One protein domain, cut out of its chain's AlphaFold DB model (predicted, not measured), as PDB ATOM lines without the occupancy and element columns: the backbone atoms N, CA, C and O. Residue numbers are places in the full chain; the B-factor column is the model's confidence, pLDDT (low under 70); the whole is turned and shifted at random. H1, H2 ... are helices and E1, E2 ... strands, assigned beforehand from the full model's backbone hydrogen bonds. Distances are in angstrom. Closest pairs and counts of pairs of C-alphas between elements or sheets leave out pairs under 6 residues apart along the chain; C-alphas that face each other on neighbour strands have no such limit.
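Overview. This is residues 4 to 131 of the 169 residues of an uncharacterized protein of Clostridiales bacterium (UniProt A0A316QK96). Two lobes sit end to end in an elongated body. The first holds H1, H2, H3 and, at its far tip, the hairpin E1 and E2; the second holds a small sheet of E3, E5 and E4 with H4 and H5 on it, then short H6 and H7. The printed part has 128 residues, with seven named helices and five named strands in the order H1 H2 E1 E2 H3 E3 H4 H5 E4 E5 H6 H7. The class is mixed, helices and strands; both sheets, E1 - E2 and E3 - E5 - E4, are antiparallel. The whole is compact, with a radius of gyration of the C-alphas of 15.0 A and spans of 51 by 27 by 27 A.

Arrangement. Start with H1, residues 6 to 16, and H2, residues 24 to 32: they touch, closest at C-alphas 6 and 24, 6.0 A apart, at a steep tilt of 58 degrees, opposite ways. E1, residues 39 to 41, and E2, residues 44 to 48, form a hairpin; N 39 and O 46 are 2.8 A apart. Residues 4 to 5 pair antiparallel with residues 46 to 47 of E2. H3, residues 49 to 59, is close to H1 but not clearly touching, with C-alphas 9 and 49 at 6.5 A. Look next at E3, residues 71 to 73; its antiparallel neighbour is the inner strand E5, residues 112 to 116, with N 72 and O 115 at 2.8 A. E4, residues 107 to 109, forms a hairpin with E5; N 107 and O 114 are 2.9 A apart. H4, residues 74 to 84, lies over E3 at a height over the sheet of 9.0 A. It touches H5, residues 92 to 100, closest at C-alphas 78 and 92, 5.3 A apart. H5 only grazes the sheet, as does H2 with its residues 25 to 30; H3 is only just on it, with 5 pairs of C-alphas within 10 A, and only grazes it. E3, H4, H5 and E4 make a split strand-helix-strand unit, two strands running the same way with E5 between them; its crossover is right-handed. H6, residues 117 to 120, is close to H4 but not clearly touching, with C-alphas 77 and 117 at 6.6 A. H7, residues 126 to 129, is close to H5 but not clearly touching, with C-alphas 98 and 128 at 7.1 A. Every O i to N i+4 pair is within hydrogen-bond range in H1, H2, H3 and H5, and 6 of 7 in H4; H6 and H7 are too short for one.

Along the chain. Find C-alpha 6 at (28.469, 131.943, 29.039), where H1 begins its 15.7 A. H3 and H4 each measure 15.3 A, H5 12.4 A and H2 12.2 A; E5 measures 13.4 A and E2 13.3 A. H7 ends at C-alpha 129, (14.222, 107.912, 52.205).

Size, cuts and confidence. The C-alphas farthest apart are those of Gly 42 and His 87, at 51.7 A. The printed part has no cut, and its long link is H3 to E3, with 11 residues. The mean pLDDT of the printed part is 84.9; residues 84 to 89, 122 and 126 to 131 are under 70.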
ATOM      1  N   ALA A   4      25.215 129.931  22.835       90.31
ATOM      2  CA  ALA A   4      25.221 131.154  23.615       90.31
ATOM      3  C   ALA A   4      26.572 131.334  24.300       90.31
ATOM      4  O   ALA A   4      27.232 130.374  24.706       90.31
ATOM      5  N   THR A   5      26.994 132.586  24.447       92.56
ATOM      6  CA  THR A   5      28.127 132.894  25.331       92.56
ATOM      7  C   THR A   5      27.760 132.549  26.774       92.56
ATOM      8  O   THR A   5      26.579 132.572  27.128       92.56
ATOM      9  N   LEU A   6      28.746 132.273  27.632       92.00
ATOM     10  CA  LEU A   6      28.469 131.943  29.039       92.00
ATOM     11  C   LEU A   6      27.539 132.963  29.729       92.00
ATOM     12  O   LEU A   6      26.531 132.529  30.284       92.00
ATOM     13  N   PRO A   7      27.755 134.294  29.626       92.44
ATOM     14  CA  PRO A   7      26.857 135.267  30.251       92.44
ATOM     15  C   PRO A   7      25.427 135.219  29.696       92.44
ATOM     16  O   PRO A   7      24.463 135.423  30.433       92.44
ATOM     17  N   GLN A   8      25.269 134.950  28.395       92.88
ATOM     18  CA  GLN A   8      23.953 134.798  27.770       92.88
ATOM     19  C   GLN A   8      23.253 133.529  28.256       92.88
ATOM     20  O   GLN A   8      22.090 133.606  28.636       92.88
ATOM     21  N   ALA A   9      23.965 132.401  28.338       92.31
ATOM     22  CA  ALA A   9      23.418 131.158  28.874       92.31
ATOM     23  C   ALA A   9      22.916 131.346  30.317       92.31
ATOM     24  O   ALA A   9      21.787 130.976  30.627       92.31
ATOM     25  N   ILE A  10      23.691 132.017  31.184       93.19
ATOM     26  CA  ILE A  10      23.251 132.339  32.555       93.19
ATOM     27  C   ILE A  10      21.980 133.190  32.561       93.19
ATOM     28  O   ILE A  10      21.077 132.936  33.361       93.19
ATOM     29  N   LYS A  11      21.898 134.210  31.699       93.38
ATOM     30  CA  LYS A  11      20.696 135.046  31.593       93.38
ATOM     31  C   LYS A  11      19.483 134.214  31.194       93.38
ATOM     32  O   LYS A  11      18.442 134.356  31.824       93.38
ATOM     33  N   GLU A  12      19.622 133.323  30.216       92.12
ATOM     34  CA  GLU A  12      18.537 132.431  29.799       92.12
ATOM     35  C   GLU A  12      18.101 131.485  30.923       92.12
ATOM     36  O   GLU A  12      16.908 131.368  31.198       92.12
ATOM     37  N   PHE A  13      19.045 130.888  31.652       92.56
ATOM     38  CA  PHE A  13      18.715 130.036  32.797       92.56
ATOM     39  C   PHE A  13      18.003 130.793  33.915       92.56
ATOM     40  O   PHE A  13      17.084 130.252  34.519       92.56
ATOM     41  N   ARG A  14      18.367 132.055  34.163       93.31
ATOM     42  CA  ARG A  14      17.681 132.906  35.149       93.31
ATOM     43  C   ARG A  14      16.286 133.347  34.713       93.31
ATOM     44  O   ARG A  14      15.476 133.662  35.576       93.31
ATOM     45  N   LEU A  15      15.998 133.386  33.412       91.38
ATOM     46  CA  LEU A  15      14.636 133.630  32.926       91.38
ATOM     47  C   LEU A  15      13.720 132.436  33.219       91.38
ATOM     48  O   LEU A  15      12.548 132.634  33.520       91.38
ATOM     49  N   ILE A  16      14.262 131.217  33.155       89.69
ATOM     50  CA  ILE A  16      13.530 129.980  33.457       89.69
ATOM     51  C   ILE A  16      13.421 129.774  34.975       89.69
ATOM     52  O   ILE A  16      12.342 129.502  35.494       89.69
ATOM     53  N   ASP A  17      14.534 129.924  35.695       89.88
ATOM     54  CA  ASP A  17      14.624 129.780  37.148       89.88
ATOM     55  C   ASP A  17      15.381 130.971  37.765       89.88
ATOM     56  O   ASP A  17      16.612 130.939  37.897       89.88
ATOM     57  N   PRO A  18      14.670 132.030  38.197       88.44
ATOM     58  CA  PRO A  18      15.282 133.244  38.743       88.44
ATOM     59  C   PRO A  18      16.139 133.023  39.992       88.44
ATOM     60  O   PRO A  18      16.996 133.850  40.307       88.44
ATOM     61  N   ARG A  19      15.912 131.925  40.722       88.56
ATOM     62  CA  ARG A  19      16.638 131.591  41.958       88.56
ATOM     63  C   ARG A  19      17.778 130.601  41.728       88.56
ATOM     64  O   ARG A  19      18.388 130.145  42.697       88.56
ATOM     65  N   THR A  20      18.087 130.284  40.471       90.75
ATOM     66  CA  THR A  20      19.193 129.391  40.138       90.75
ATOM     67  C   THR A  20      20.511 129.893  40.724       90.75
ATOM     68  O   THR A  20      20.898 131.055  40.581       90.75
ATOM     69  N   ALA A  21      21.227 128.993  41.396       91.56
ATOM     70  CA  ALA A  21      22.559 129.267  41.923       91.56
ATOM     71  C   ALA A  21      23.659 129.126  40.849       91.56
ATOM     72  O   ALA A  21      24.843 129.297  41.149       91.56
ATOM     73  N   LEU A  22      23.267 128.820  39.609       91.19
ATOM     74  CA  LEU A  22      24.144 128.656  38.457       91.19
ATOM     75  C   LEU A  22      24.777 130.005  38.066       91.19
ATOM     76  O   LEU A  22      24.119 131.046  37.985       91.19
ATOM     77  N   ASN A  23      26.092 129.998  37.863       91.25
ATOM     78  CA  ASN A  23      26.883 131.177  37.519       91.25
ATOM     79  C   ASN A  23      27.966 130.842  36.479       91.25
ATOM     80  O   ASN A  23      28.209 129.683  36.150       91.25
ATOM     81  N   GLU A  24      28.627 131.867  35.943       91.31
ATOM     82  CA  GLU A  24      29.653 131.679  34.910       91.31
ATOM     83  C   GLU A  24      30.852 130.879  35.425       91.31
ATOM     84  O   GLU A  24      31.397 130.046  34.707       91.31
ATOM     85  N   THR A  25      31.237 131.074  36.690       90.88
ATOM     86  CA  THR A  25      32.364 130.354  37.295       90.88
ATOM     87  C   THR A  25      32.093 128.857  37.414       90.88
ATOM     88  O   THR A  25      33.012 128.062  37.217       90.88
ATOM     89  N   MET A  26      30.845 128.458  37.664       91.44
ATOM     90  CA  MET A  26      30.393 127.071  37.618       91.44
ATOM     91  C   MET A  26      30.587 126.479  36.226       91.44
ATOM     92  O   MET A  26      31.285 125.475  36.100       91.44
ATOM     93  N   LEU A  27      30.059 127.127  35.184       92.44
ATOM     94  CA  LEU A  27      30.197 126.641  33.805       92.44
ATOM     95  C   LEU A  27      31.666 126.576  33.363       92.44
ATOM     96  O   LEU A  27      32.094 125.568  32.810       92.44
ATOM     97  N   LEU A  28      32.469 127.595  33.686       92.69
ATOM     98  CA  LEU A  28      33.914 127.586  33.429       92.69
ATOM     99  C   LEU A  28      34.626 126.442  34.156       92.69
ATOM    100  O   LEU A  28      35.552 125.848  33.612       92.69
ATOM    101  N   THR A  29      34.213 126.124  35.383       91.69
ATOM    102  CA  THR A  29      34.800 125.014  36.142       91.69
ATOM    103  C   THR A  29      34.442 123.669  35.515       91.69
ATOM    104  O   THR A  29      35.312 122.807  35.425       91.69
ATOM    105  N   LEU A  30      33.204 123.495  35.044       91.50
ATOM    106  CA  LEU A  30      32.782 122.284  34.330       91.50
ATOM    107  C   LEU A  30      33.541 122.115  33.007       91.50
ATOM    108  O   LEU A  30      33.987 121.014  32.693       91.50
ATOM    109  N   ILE A  31      33.774 123.213  32.285       92.75
ATOM    110  CA  ILE A  31      34.610 123.232  31.077       92.75
ATOM    111  C   ILE A  31      36.047 122.811  31.400       92.75
ATOM    112  O   ILE A  31      36.586 121.916  30.760       92.75
ATOM    113  N   ARG A  32      36.659 123.392  32.439       91.31
ATOM    114  CA  ARG A  32      38.029 123.041  32.865       91.31
ATOM    115  C   ARG A  32      38.170 121.582  33.299       91.31
ATOM    116  O   ARG A  32      39.255 121.026  33.190       91.31
ATOM    117  N   LYS A  33      37.096 120.977  33.808       90.00
ATOM    118  CA  LYS A  33      37.038 119.556  34.169       90.00
ATOM    119  C   LYS A  33      36.736 118.641  32.973       90.00
ATOM    120  O   LYS A  33      36.578 117.445  33.183       90.00
ATOM    121  N   ASN A  34      36.640 119.179  31.752       88.94
ATOM    122  CA  ASN A  34      36.224 118.468  30.536       88.94
ATOM    123  C   ASN A  34      34.850 117.788  30.655       88.94
ATOM    124  O   ASN A  34      34.591 116.789  29.996       88.94
ATOM    125  N   GLN A  35      33.969 118.325  31.501       90.19
ATOM    126  CA  GLN A  35      32.624 117.785  31.703       90.19
ATOM    127  C   GLN A  35      31.599 118.457  30.796       90.19
ATOM    128  O   GLN A  35      30.581 117.859  30.489       90.19
ATOM    129  N   LEU A  36      31.853 119.698  30.372       91.00
ATOM    130  CA  LEU A  36      30.935 120.464  29.540       91.00
ATOM    131  C   LEU A  36      31.556 120.741  28.163       91.00
ATOM    132  O   LEU A  36      32.587 121.421  28.103       91.00
ATOM    133  N   PRO A  37      30.927 120.291  27.062       88.81
ATOM    134  CA  PRO A  37      31.350 120.651  25.716       88.81
ATOM    135  C   PRO A  37      31.248 122.161  25.486       88.81
ATOM    136  O   PRO A  37      30.245 122.796  25.822       88.81
ATOM    137  N   TYR A  38      32.279 122.737  24.877       92.56
ATOM    138  CA  TYR A  38      32.327 124.157  24.551       92.56
ATOM    139  C   TYR A  38      32.983 124.385  23.191       92.56
ATOM    140  O   TYR A  38      33.773 123.574  22.710       92.56
ATOM    141  N   GLY A  39      32.651 125.514  22.577       89.56
ATOM    142  CA  GLY A  39      33.330 126.049  21.408       89.56
ATOM    143  C   GLY A  39      33.952 127.401  21.733       89.56
ATOM    144  O   GLY A  39      33.506 128.110  22.636       89.56
ATOM    145  N   ASN A  40      34.970 127.783  20.972       89.75
ATOM    146  CA  ASN A  40      35.523 129.130  21.025       89.75
ATOM    147  C   ASN A  40      35.092 129.894  19.775       89.75
ATOM    148  O   ASN A  40      35.227 129.396  18.658       89.75
ATOM    149  N   HIS A  41      34.594 131.113  19.960       86.25
ATOM    150  CA  HIS A  41      34.339 132.044  18.869       86.25
ATOM    151  C   HIS A  41      35.166 133.310  19.103       86.25
ATOM    152  O   HIS A  41      34.815 134.180  19.909       86.25
ATOM    153  N   GLY A  42      36.334 133.357  18.458       87.25
ATOM    154  CA  GLY A  42      37.394 134.299  18.806       87.25
ATOM    155  C   GLY A  42      37.872 134.068  20.242       87.25
ATOM    156  O   GLY A  42      38.224 132.953  20.613       87.25
ATOM    157  N   VAL A  43      37.836 135.120  21.063       88.50
ATOM    158  CA  VAL A  43      38.240 135.081  22.485       88.50
ATOM    159  C   VAL A  43      37.115 134.561  23.397       88.50
ATOM    160  O   VAL A  43      37.332 134.287  24.574       88.50
ATOM    161  N   ARG A  44      35.882 134.440  22.887       87.38
ATOM    162  CA  ARG A  44      34.711 134.111  23.708       87.38
ATOM    163  C   ARG A  44      34.455 132.611  23.739       87.38
ATOM    164  O   ARG A  44      34.381 131.967  22.697       87.38
ATOM    165  N   THR A  45      34.208 132.094  24.937       90.19
ATOM    166  CA  THR A  45      33.706 130.736  25.153       90.19
ATOM    167  C   THR A  45      32.197 130.690  24.933       90.19
ATOM    168  O   THR A  45      31.439 131.494  25.491       90.19
ATOM    169  N   VAL A  46      31.767 129.741  24.109       92.88
ATOM    170  CA  VAL A  46      30.384 129.542  23.681       92.88
ATOM    171  C   VAL A  46      29.976 128.113  24.018       92.88
ATOM    172  O   VAL A  46      30.769 127.184  23.878       92.88
ATOM    173  N   VAL A  47      28.743 127.932  24.472       92.38
ATOM    174  CA  VAL A  47      28.189 126.632  24.861       92.38
ATOM    175  C   VAL A  47      26.844 126.420  24.177       92.38
ATOM    176  O   VAL A  47      26.116 127.385  23.931       92.38
ATOM    177  N   ASP A  48      26.503 125.170  23.864       92.38
ATOM    178  CA  ASP A  48      25.131 124.835  23.474       92.38
ATOM    179  C   ASP A  48      24.286 124.675  24.735       92.38
ATOM    180  O   ASP A  48      24.565 123.829  25.584       92.38
ATOM    181  N   ILE A  49      23.231 125.475  24.845       91.00
ATOM    182  CA  ILE A  49      22.333 125.481  26.001       91.00
ATOM    183  C   ILE A  49      21.719 124.102  26.254       91.00
ATOM    184  O   ILE A  49      21.593 123.703  27.411       91.00
ATOM    185  N   ARG A  50      21.371 123.350  25.203       90.50
ATOM    186  CA  ARG A  50      20.791 122.009  25.374       90.50
ATOM    187  C   ARG A  50      21.799 121.037  25.968       90.50
ATOM    188  O   ARG A  50      21.452 120.291  26.874       90.50
ATOM    189  N   LEU A  51      23.045 121.099  25.500       89.88
ATOM    190  CA  LEU A  51      24.119 120.271  26.043       89.88
ATOM    191  C   LEU A  51      24.416 120.647  27.490       89.88
ATOM    192  O   LEU A  51      24.614 119.757  28.304       89.88
ATOM    193  N   VAL A  52      24.381 121.937  27.842       91.94
ATOM    194  CA  VAL A  52      24.530 122.368  29.240       91.94
ATOM    195  C   VAL A  52      23.449 121.746  30.122       91.94
ATOM    196  O   VAL A  52      23.775 121.221  31.181       91.94
ATOM    197  N   ILE A  53      22.184 121.781  29.696       91.88
ATOM    198  CA  ILE A  53      21.076 121.198  30.466       91.88
ATOM    199  C   ILE A  53      21.266 119.685  30.617       91.88
ATOM    200  O   ILE A  53      21.247 119.197  31.744       91.88
ATOM    201  N   ALA A  54      21.526 118.970  29.520       90.94
ATOM    202  CA  ALA A  54      21.763 117.527  29.542       90.94
ATOM    203  C   ALA A  54      22.931 117.158  30.473       90.94
ATOM    204  O   ALA A  54      22.770 116.345  31.375       90.94
ATOM    205  N   THR A  55      24.065 117.857  30.349       91.19
ATOM    206  CA  THR A  55      25.255 117.642  31.193       91.19
ATOM    207  C   THR A  55      24.946 117.881  32.674       91.19
ATOM    208  O   THR A  55      25.397 117.141  33.543       91.19
ATOM    209  N   LEU A  56      24.191 118.936  32.999       91.56
ATOM    210  CA  LEU A  56      23.824 119.223  34.386       91.56
ATOM    211  C   LEU A  56      22.881 118.165  34.955       91.56
ATOM    212  O   LEU A  56      23.017 117.828  36.128       91.56
ATOM    213  N   ASN A  57      21.952 117.651  34.149       91.25
ATOM    214  CA  ASN A  57      21.067 116.563  34.556       91.25
ATOM    215  C   ASN A  57      21.839 115.265  34.781       91.25
ATOM    216  O   ASN A  57      21.672 114.654  35.831       91.25
ATOM    217  N   GLU A  58      22.757 114.914  33.881       89.81
ATOM    218  CA  GLU A  58      23.625 113.743  34.024       89.81
ATOM    219  C   GLU A  58      24.477 113.822  35.303       89.81
ATOM    220  O   GLU A  58      24.463 112.907  36.127       89.81
ATOM    221  N   LEU A  59      25.147 114.957  35.541       88.44
ATOM    222  CA  LEU A  59      25.950 115.180  36.753       88.44
ATOM    223  C   LEU A  59      25.125 115.135  38.046       88.44
ATOM    224  O   LEU A  59      25.673 114.886  39.123       88.44
ATOM    225  N   LEU A  60      23.827 115.421  37.953       88.25
ATOM    226  CA  LEU A  60      22.889 115.400  39.071       88.25
ATOM    227  C   LEU A  60      22.025 114.131  39.093       88.25
ATOM    228  O   LEU A  60      21.110 114.048  39.906       88.25
ATOM    229  N   GLY A  61      22.328 113.133  38.257       85.12
ATOM    230  CA  GLY A  61      21.660 111.831  38.260       85.12
ATOM    231  C   GLY A  61      20.193 111.854  37.821       85.12
ATOM    232  O   GLY A  61      19.432 110.977  38.231       85.12
ATOM    233  N   PHE A  62      19.779 112.840  37.021       86.69
ATOM    234  CA  PHE A  62      18.427 112.912  36.467       86.69
ATOM    235  C   PHE A  62      18.359 112.263  35.087       86.69
ATOM    236  O   PHE A  62      19.237 112.474  34.255       86.69
ATOM    237  N   THR A  63      17.287 111.511  34.834       80.56
ATOM    238  CA  THR A  63      17.038 110.876  33.529       80.56
ATOM    239  C   THR A  63      16.449 111.844  32.505       80.56
ATOM    240  O   THR A  63      16.587 111.633  31.305       80.56
ATOM    241  N   ASP A  64      15.801 112.916  32.966       78.12
ATOM    242  CA  ASP A  64      15.144 113.885  32.091       78.12
ATOM    243  C   ASP A  64      16.124 114.974  31.642       78.12
ATOM    244  O   ASP A  64      16.282 116.010  32.286       78.12
ATOM    245  N   GLU A  65      16.766 114.771  30.493       76.06
ATOM    246  CA  GLU A  65      17.770 115.701  29.947       76.06
ATOM    247  C   GLU A  65      17.190 117.014  29.388       76.06
ATOM    248  O   GLU A  65      17.933 117.922  29.016       76.06
ATOM    249  N   THR A  66      15.867 117.138  29.300       77.44
ATOM    250  CA  THR A  66      15.195 118.261  28.627       77.44
ATOM    251  C   THR A  66      14.929 119.454  29.539       77.44
ATOM    252  O   THR A  66      14.856 120.587  29.055       77.44
ATOM    253  N   PHE A  67      14.794 119.228  30.847       83.69
ATOM    254  CA  PHE A  67      14.431 120.270  31.803       83.69
ATOM    255  C   PHE A  67      15.649 120.801  32.545       83.69
ATOM    256  O   PHE A  67      16.506 120.044  32.981       83.69
ATOM    257  N   LEU A  68      15.713 122.120  32.731       87.94
ATOM    258  CA  LEU A  68      16.770 122.738  33.524       87.94
ATOM    259  C   LEU A  68      16.645 122.300  34.999       87.94
ATOM    260  O   LEU A  68      15.617 122.592  35.624       87.94
ATOM    261  N   PRO A  69      17.675 121.669  35.594       89.00
ATOM    262  CA  PRO A  69      17.643 121.332  37.010       89.00
ATOM    263  C   PRO A  69      17.634 122.606  37.865       89.00
ATOM    264  O   PRO A  69      18.360 123.570  37.603       89.00
ATOM    265  N   GLN A  70      16.822 122.610  38.924       91.25
ATOM    266  CA  GLN A  70      16.669 123.741  39.841       91.25
ATOM    267  C   GLN A  70      17.832 123.734  40.824       91.25
ATOM    268  O   GLN A  70      17.740 123.246  41.955       91.25
ATOM    269  N   ILE A  71      18.964 124.249  40.361       92.75
ATOM    270  CA  ILE A  71      20.210 124.226  41.111       92.75
ATOM    271  C   ILE A  71      20.168 125.274  42.223       92.75
ATOM    272  O   ILE A  71      19.936 126.467  42.001       92.75
ATOM    273  N   ARG A  72      20.442 124.826  43.444       92.62
ATOM    274  CA  ARG A  72      20.517 125.630  44.663       92.62
ATOM    275  C   ARG A  72      21.805 125.306  45.408       92.62
ATOM    276  O   ARG A  72      22.380 124.230  45.275       92.62
ATOM    277  N   THR A  73      22.252 126.228  46.250       91.50
ATOM    278  CA  THR A  73      23.219 125.875  47.301       91.50
ATOM    279  C   THR A  73      22.524 125.061  48.389       91.50
ATOM    280  O   THR A  73      21.320 125.223  48.584       91.50
ATOM    281  N   ILE A  74      23.265 124.251  49.150       88.56
ATOM    282  CA  ILE A  74      22.698 123.482  50.277       88.56
ATOM    283  C   ILE A  74      21.884 124.383  51.226       88.56
ATOM    284  O   ILE A  74      20.749 124.060  51.568       88.56
ATOM    285  N   ARG A  75      22.424 125.557  51.583       88.38
ATOM    286  CA  ARG A  75      21.753 126.529  52.460       88.38
ATOM    287  C   ARG A  75      20.422 127.018  51.884       88.38
ATOM    288  O   ARG A  75      19.418 127.065  52.585       88.38
ATOM    289  N   THR A  76      20.407 127.403  50.606       89.12
ATOM    290  CA  THR A  76      19.178 127.883  49.948       89.12
ATOM    291  C   THR A  76      18.174 126.757  49.741       89.12
ATOM    292  O   THR A  76      16.985 126.975  49.936       89.12
ATOM    293  N   ALA A  77      18.642 125.549  49.425       87.75
ATOM    294  CA  ALA A  77      17.786 124.380  49.284       87.75
ATOM    295  C   ALA A  77      17.089 124.038  50.606       87.75
ATOM    296  O   ALA A  77      15.875 123.889  50.620       87.75
ATOM    297  N   ALA A  78      17.817 124.014  51.729       86.44
ATOM    298  CA  ALA A  78      17.232 123.780  53.051       86.44
ATOM    299  C   ALA A  78      16.143 124.815  53.398       86.44
ATOM    300  O   ALA A  78      15.078 124.468  53.909       86.44
ATOM    301  N   ALA A  79      16.394 126.092  53.090       86.44
ATOM    302  CA  ALA A  79      15.431 127.164  53.324       86.44
ATOM    303  C   ALA A  79      14.181 127.051  52.433       86.44
ATOM    304  O   ALA A  79      13.087 127.394  52.881       86.44
ATOM    305  N   GLU A  80      14.330 126.593  51.188       85.50
ATOM    306  CA  GLU A  80      13.212 126.374  50.261       85.50
ATOM    307  C   GLU A  80      12.405 125.122  50.637       85.50
ATOM    308  O   GLU A  80      11.184 125.206  50.740       85.50
ATOM    309  N   LEU A  81      13.059 124.006  50.969       82.06
ATOM    310  CA  LEU A  81      12.393 122.770  51.405       82.06
ATOM    311  C   LEU A  81      11.561 122.975  52.676       82.06
ATOM    312  O   LEU A  81      10.440 122.478  52.768       82.06
ATOM    313  N   LYS A  82      12.054 123.787  53.621       77.38
ATOM    314  CA  LYS A  82      11.298 124.151  54.831       77.38
ATOM    315  C   LYS A  82       9.980 124.876  54.522       77.38
ATOM    316  O   LYS A  82       9.068 124.833  55.338       77.38
ATOM    317  N   LYS A  83       9.888 125.572  53.383       76.50
ATOM    318  CA  LYS A  83       8.683 126.310  52.969       76.50
ATOM    319  C   LYS A  83       7.710 125.458  52.159       76.50
ATOM    320  O   LYS A  83       6.522 125.740  52.183       76.50
ATOM    321  N   VAL A  84       8.224 124.490  51.402       68.19
ATOM    322  CA  VAL A  84       7.442 123.718  50.423       68.19
ATOM    323  C   VAL A  84       6.831 122.463  51.041       68.19
ATOM    324  O   VAL A  84       5.734 122.070  50.661       68.19
ATOM    325  N   THR A  85       7.507 121.842  52.006       57.59
ATOM    326  CA  THR A  85       7.069 120.567  52.584       57.59
ATOM    327  C   THR A  85       6.938 120.667  54.096       57.59
ATOM    328  O   THR A  85       7.940 120.648  54.808       57.59
ATOM    329  N   GLU A  86       5.702 120.684  54.602       54.03
ATOM    330  CA  GLU A  86       5.417 120.541  56.040       54.03
ATOM    331  C   GLU A  86       5.844 119.166  56.590       54.03
ATOM    332  O   GLU A  86       5.997 118.997  57.796       54.03
ATOM    333  N   HIS A  87       6.051 118.169  55.719       51.28
ATOM    334  CA  HIS A  87       6.271 116.772  56.118       51.28
ATOM    335  C   HIS A  87       7.721 116.286  55.963       51.28
ATOM    336  O   HIS A  87       8.088 115.271  56.553       51.28
ATOM    337  N   ILE A  88       8.580 117.014  55.238       57.69
ATOM    338  CA  ILE A  88       9.996 116.655  55.074       57.69
ATOM    339  C   ILE A  88      10.849 117.633  55.882       57.69
ATOM    340  O   ILE A  88      11.303 118.668  55.397       57.69
ATOM    341  N   VAL A  89      11.110 117.286  57.144       57.75
ATOM    342  CA  VAL A  89      12.052 118.025  58.000       57.75
ATOM    343  C   VAL A  89      13.491 117.631  57.625       57.75
ATOM    344  O   VAL A  89      14.173 116.863  58.317       57.75
ATOM    345  N   MET A  90      13.949 118.139  56.481       70.44
ATOM    346  CA  MET A  90      15.339 118.069  56.022       70.44
ATOM    347  C   MET A  90      16.064 119.365  56.390       70.44
ATOM    348  O   MET A  90      16.021 120.357  55.669       70.44
ATOM    349  N   GLY A  91      16.722 119.359  57.550       77.06
ATOM    350  CA  GLY A  91      17.622 120.443  57.948       77.06
ATOM    351  C   GLY A  91      18.903 120.467  57.109       77.06
ATOM    352  O   GLY A  91      19.278 119.465  56.500       77.06
ATOM    353  N   GLU A  92      19.608 121.600  57.125       85.00
ATOM    354  CA  GLU A  92      20.855 121.788  56.372       85.00
ATOM    355  C   GLU A  92      21.886 120.683  56.659       85.00
ATOM    356  O   GLU A  92      22.467 120.120  55.732       85.00
ATOM    357  N   ASP A  93      22.056 120.312  57.930       83.19
ATOM    358  CA  ASP A  93      23.008 119.279  58.349       83.19
ATOM    359  C   ASP A  93      22.665 117.901  57.786       83.19
ATOM    360  O   ASP A  93      23.550 117.167  57.349       83.19
ATOM    361  N   ARG A  94      21.373 117.560  57.715       82.31
ATOM    362  CA  ARG A  94      20.931 116.298  57.105       82.31
ATOM    363  C   ARG A  94      21.246 116.263  55.620       82.31
ATOM    364  O   ARG A  94      21.726 115.243  55.136       82.31
ATOM    365  N   ILE A  95      21.033 117.374  54.917       86.56
ATOM    366  CA  ILE A  95      21.390 117.488  53.499       86.56
ATOM    367  C   ILE A  95      22.905 117.329  53.331       86.56
ATOM    368  O   ILE A  95      23.346 116.583  52.461       86.56
ATOM    369  N   ARG A  96      23.719 117.958  54.190       86.88
ATOM    370  CA  ARG A  96      25.184 117.804  54.157       86.88
ATOM    371  C   ARG A  96      25.622 116.353  54.373       86.88
ATOM    372  O   ARG A  96      26.506 115.905  53.646       86.88
ATOM    373  N   ILE A  97      25.004 115.640  55.316       85.56
ATOM    374  CA  ILE A  97      25.269 114.214  55.568       85.56
ATOM    375  C   ILE A  97      24.866 113.377  54.351       85.56
ATOM    376  O   ILE A  97      25.677 112.609  53.859       85.56
ATOM    377  N   CYS A  98      23.670 113.577  53.791       84.44
ATOM    378  CA  CYS A  98      23.218 112.815  52.621       84.44
ATOM    379  C   CYS A  98      24.101 113.050  51.385       84.44
ATOM    380  O   CYS A  98      24.313 112.135  50.594       84.44
ATOM    381  N   VAL A  99      24.637 114.261  51.229       87.62
ATOM    382  CA  VAL A  99      25.615 114.577  50.182       87.62
ATOM    383  C   VAL A  99      26.971 113.916  50.464       87.62
ATOM    384  O   VAL A  99      27.619 113.445  49.537       87.62
ATOM    385  N   ALA A 100      27.418 113.872  51.723       85.81
ATOM    386  CA  ALA A 100      28.656 113.186  52.103       85.81
ATOM    387  C   ALA A 100      28.557 111.661  51.924       85.81
ATOM    388  O   ALA A 100      29.513 111.047  51.461       85.81
ATOM    389  N   ASP A 101      27.389 111.084  52.212       84.69
ATOM    390  CA  ASP A 101      27.066 109.669  52.003       84.69
ATOM    391  C   ASP A 101      26.898 109.302  50.514       84.69
ATOM    392  O   ASP A 101      26.696 108.135  50.192       84.69
ATOM    393  N   GLY A 102      26.907 110.283  49.602       82.44
ATOM    394  CA  GLY A 102      26.684 110.060  48.169       82.44
ATOM    395  C   GLY A 102      25.233 109.749  47.781       82.44
ATOM    396  O   GLY A 102      24.980 109.391  46.636       82.44
ATOM    397  N   LYS A 103      24.269 109.903  48.699       84.62
ATOM    398  CA  LYS A 103      22.834 109.687  48.424       84.62
ATOM    399  C   LYS A 103      22.241 110.790  47.557       84.62
ATOM    400  O   LYS A 103      21.348 110.532  46.765       84.62
ATOM    401  N   ILE A 104      22.722 112.022  47.735       86.31
ATOM    402  CA  ILE A 104      22.300 113.178  46.941       86.31
ATOM    403  C   ILE A 104      23.453 113.570  46.017       86.31
ATOM    404  O   ILE A 104      24.502 114.000  46.519       86.31
ATOM    405  N   PRO A 105      23.276 113.472  44.690       88.88
ATOM    406  CA  PRO A 105      24.279 113.930  43.747       88.88
ATOM    407  C   PRO A 105      24.450 115.447  43.873       88.88
ATOM    408  O   PRO A 105      23.498 116.212  44.054       88.88
ATOM    409  N   SER A 106      25.703 115.895  43.847       91.50
ATOM    410  CA  SER A 106      26.035 117.300  44.054       91.50
ATOM    411  C   SER A 106      27.236 117.716  43.226       91.50
ATOM    412  O   SER A 106      28.155 116.933  42.988       91.50
ATOM    413  N   ILE A 107      27.261 118.989  42.840       90.56
ATOM    414  CA  ILE A 107      28.382 119.584  42.122       90.56
ATOM    415  C   ILE A 107      29.190 120.429  43.109       90.56
ATOM    416  O   ILE A 107      28.669 121.362  43.725       90.56
ATOM    417  N   LEU A 108      30.476 120.107  43.264       89.44
ATOM    418  CA  LEU A 108      31.418 120.865  44.091       89.44
ATOM    419  C   LEU A 108      32.213 121.855  43.232       89.44
ATOM    420  O   LEU A 108      32.982 121.451  42.348       89.44
ATOM    421  N   ILE A 109      32.063 123.148  43.529       87.12
ATOM    422  CA  ILE A 109      32.812 124.243  42.894       87.12
ATOM    423  C   ILE A 109      33.387 125.141  43.989       87.12
ATOM    424  O   ILE A 109      32.655 125.770  44.760       87.12
ATOM    425  N   GLY A 110      34.719 125.186  44.066       85.38
ATOM    426  CA  GLY A 110      35.422 125.778  45.204       85.38
ATOM    427  C   GLY A 110      34.974 125.114  46.509       85.38
ATOM    428  O   GLY A 110      34.978 123.893  46.617       85.38
ATOM    429  N   ASN A 111      34.505 125.921  47.463       86.88
ATOM    430  CA  ASN A 111      34.016 125.450  48.766       86.88
ATOM    431  C   ASN A 111      32.484 125.325  48.833       86.88
ATOM    432  O   ASN A 111      31.922 125.146  49.913       86.88
ATOM    433  N   ARG A 112      31.781 125.481  47.704       87.94
ATOM    434  CA  ARG A 112      30.315 125.449  47.655       87.94
ATOM    435  C   ARG A 112      29.838 124.177  46.972       87.94
ATOM    436  O   ARG A 112      30.316 123.820  45.897       87.94
ATOM    437  N   ARG A 113      28.863 123.522  47.603       90.56
ATOM    438  CA  ARG A 113      28.133 122.394  47.027       90.56
ATOM    439  C   ARG A 113      26.780 122.852  46.512       90.56
ATOM    440  O   ARG A 113      26.041 123.559  47.209       90.56
ATOM    441  N   TYR A 114      26.495 122.427  45.296       92.00
ATOM    442  CA  TYR A 114      25.289 122.732  44.556       92.00
ATOM    443  C   TYR A 114      24.489 121.448  44.390       92.00
ATOM    444  O   TYR A 114      25.051 120.417  44.024       92.00
ATOM    445  N   ILE A 115      23.199 121.519  44.687       91.75
ATOM    446  CA  ILE A 115      22.263 120.400  44.594       91.75
ATOM    447  C   ILE A 115      21.034 120.849  43.816       91.75
ATOM    448  O   ILE A 115      20.707 122.038  43.808       91.75
ATOM    449  N   ALA A 116      20.345 119.909  43.186       91.12
ATOM    450  CA  ALA A 116      19.058 120.178  42.568       91.12
ATOM    451  C   ALA A 116      17.913 119.883  43.534       91.12
ATOM    452  O   ALA A 116      17.924 118.860  44.223       91.12
ATOM    453  N   LEU A 117      16.909 120.759  43.556       88.25
ATOM    454  CA  LEU A 117      15.704 120.553  44.365       88.25
ATOM    455  C   LEU A 117      14.901 119.331  43.916       88.25
ATOM    456  O   LEU A 117      14.311 118.664  44.761       88.25
ATOM    457  N   GLN A 118      14.952 118.987  42.625       85.62
ATOM    458  CA  GLN A 118      14.303 117.790  42.085       85.62
ATOM    459  C   GLN A 118      14.767 116.493  42.760       85.62
ATOM    460  O   GLN A 118      14.007 115.534  42.796       85.62
ATOM    461  N   SER A 119      15.964 116.473  43.363       83.94
ATOM    462  CA  SER A 119      16.466 115.308  44.109       83.94
ATOM    463  C   SER A 119      15.554 114.913  45.278       83.94
ATOM    464  O   SER A 119      15.595 113.775  45.729       83.94
ATOM    465  N   PHE A 120      14.749 115.848  45.792       80.25
ATOM    466  CA  PHE A 120      13.828 115.626  46.911       80.25
ATOM    467  C   PHE A 120      12.401 115.285  46.466       80.25
ATOM    468  O   PHE A 120      11.547 115.052  47.319       80.25
ATOM    469  N   THR A 121      12.144 115.242  45.160       80.31
ATOM    470  CA  THR A 121      10.851 114.870  44.578       80.31
ATOM    471  C   THR A 121      10.910 113.426  44.084       80.31
ATOM    472  O   THR A 121      11.969 112.936  43.684       80.31
ATOM    473  N   ASP A 122       9.784 112.717  44.118       69.25
ATOM    474  CA  ASP A 122       9.682 111.384  43.518       69.25
ATOM    475  C   ASP A 122       9.949 111.454  42.004       69.25
ATOM    476  O   ASP A 122       9.503 112.408  41.359       69.25
ATOM    477  N   PRO A 123      10.669 110.484  41.408       73.44
ATOM    478  CA  PRO A 123      11.183 109.234  41.990       73.44
ATOM    479  C   PRO A 123      12.567 109.343  42.666       73.44
ATOM    480  O   PRO A 123      13.017 108.391  43.301       73.44
ATOM    481  N   TYR A 124      13.257 110.479  42.558       74.00
ATOM    482  CA  TYR A 124      14.648 110.637  43.012       74.00
ATOM    483  C   TYR A 124      14.797 110.652  44.542       74.00
ATOM    484  O   TYR A 124      15.832 110.241  45.080       74.00
ATOM    485  N   SER A 125      13.726 111.034  45.247       71.31
ATOM    486  CA  SER A 125      13.643 111.068  46.712       71.31
ATOM    487  C   SER A 125      13.899 109.700  47.377       71.31
ATOM    488  O   SER A 125      14.320 109.640  48.535       71.31
ATOM    489  N   GLN A 126      13.693 108.588  46.657       66.31
ATOM    490  CA  GLN A 126      13.772 107.223  47.198       66.31
ATOM    491  C   GLN A 126      15.156 106.891  47.777       66.31
ATOM    492  O   GLN A 126      15.264 106.242  48.823       66.31
ATOM    493  N   SER A 127      16.215 107.404  47.143       63.41
ATOM    494  CA  SER A 127      17.607 107.283  47.605       63.41
ATOM    495  C   SER A 127      17.842 107.953  48.968       63.41
ATOM    496  O   SER A 127      18.672 107.512  49.769       63.41
ATOM    497  N   ILE A 128      17.063 108.994  49.259       66.62
ATOM    498  CA  ILE A 128      17.132 109.795  50.476       66.62
ATOM    499  C   ILE A 128      16.308 109.138  51.596       66.62
ATOM    500  O   ILE A 128      16.746 109.097  52.749       66.62
ATOM    501  N   VAL A 129      15.143 108.572  51.260       59.28
ATOM    502  CA  VAL A 129      14.222 107.912  52.205       59.28
ATOM    503  C   VAL A 129      14.752 106.552  52.687       59.28
ATOM    504  O   VAL A 129      14.510 106.175  53.834       59.28
ATOM    505  N   CYS A 130      15.552 105.838  51.882       44.94
ATOM    506  CA  CYS A 130      16.138 104.543  52.275       44.94
ATOM    507  C   CYS A 130      17.176 104.616  53.416       44.94
ATOM    508  O   CYS A 130      17.593 103.583  53.946       44.94
ATOM    509  N   GLY A 131      17.573 105.811  53.860       44.88
ATOM    510  CA  GLY A 131      18.367 105.983  55.073       44.88
ATOM    511  C   GLY A 131      17.509 105.875  56.333       44.88
ATOM    512  O   GLY A 131      17.184 106.899  56.934       44.88
TER     513      GLY A 131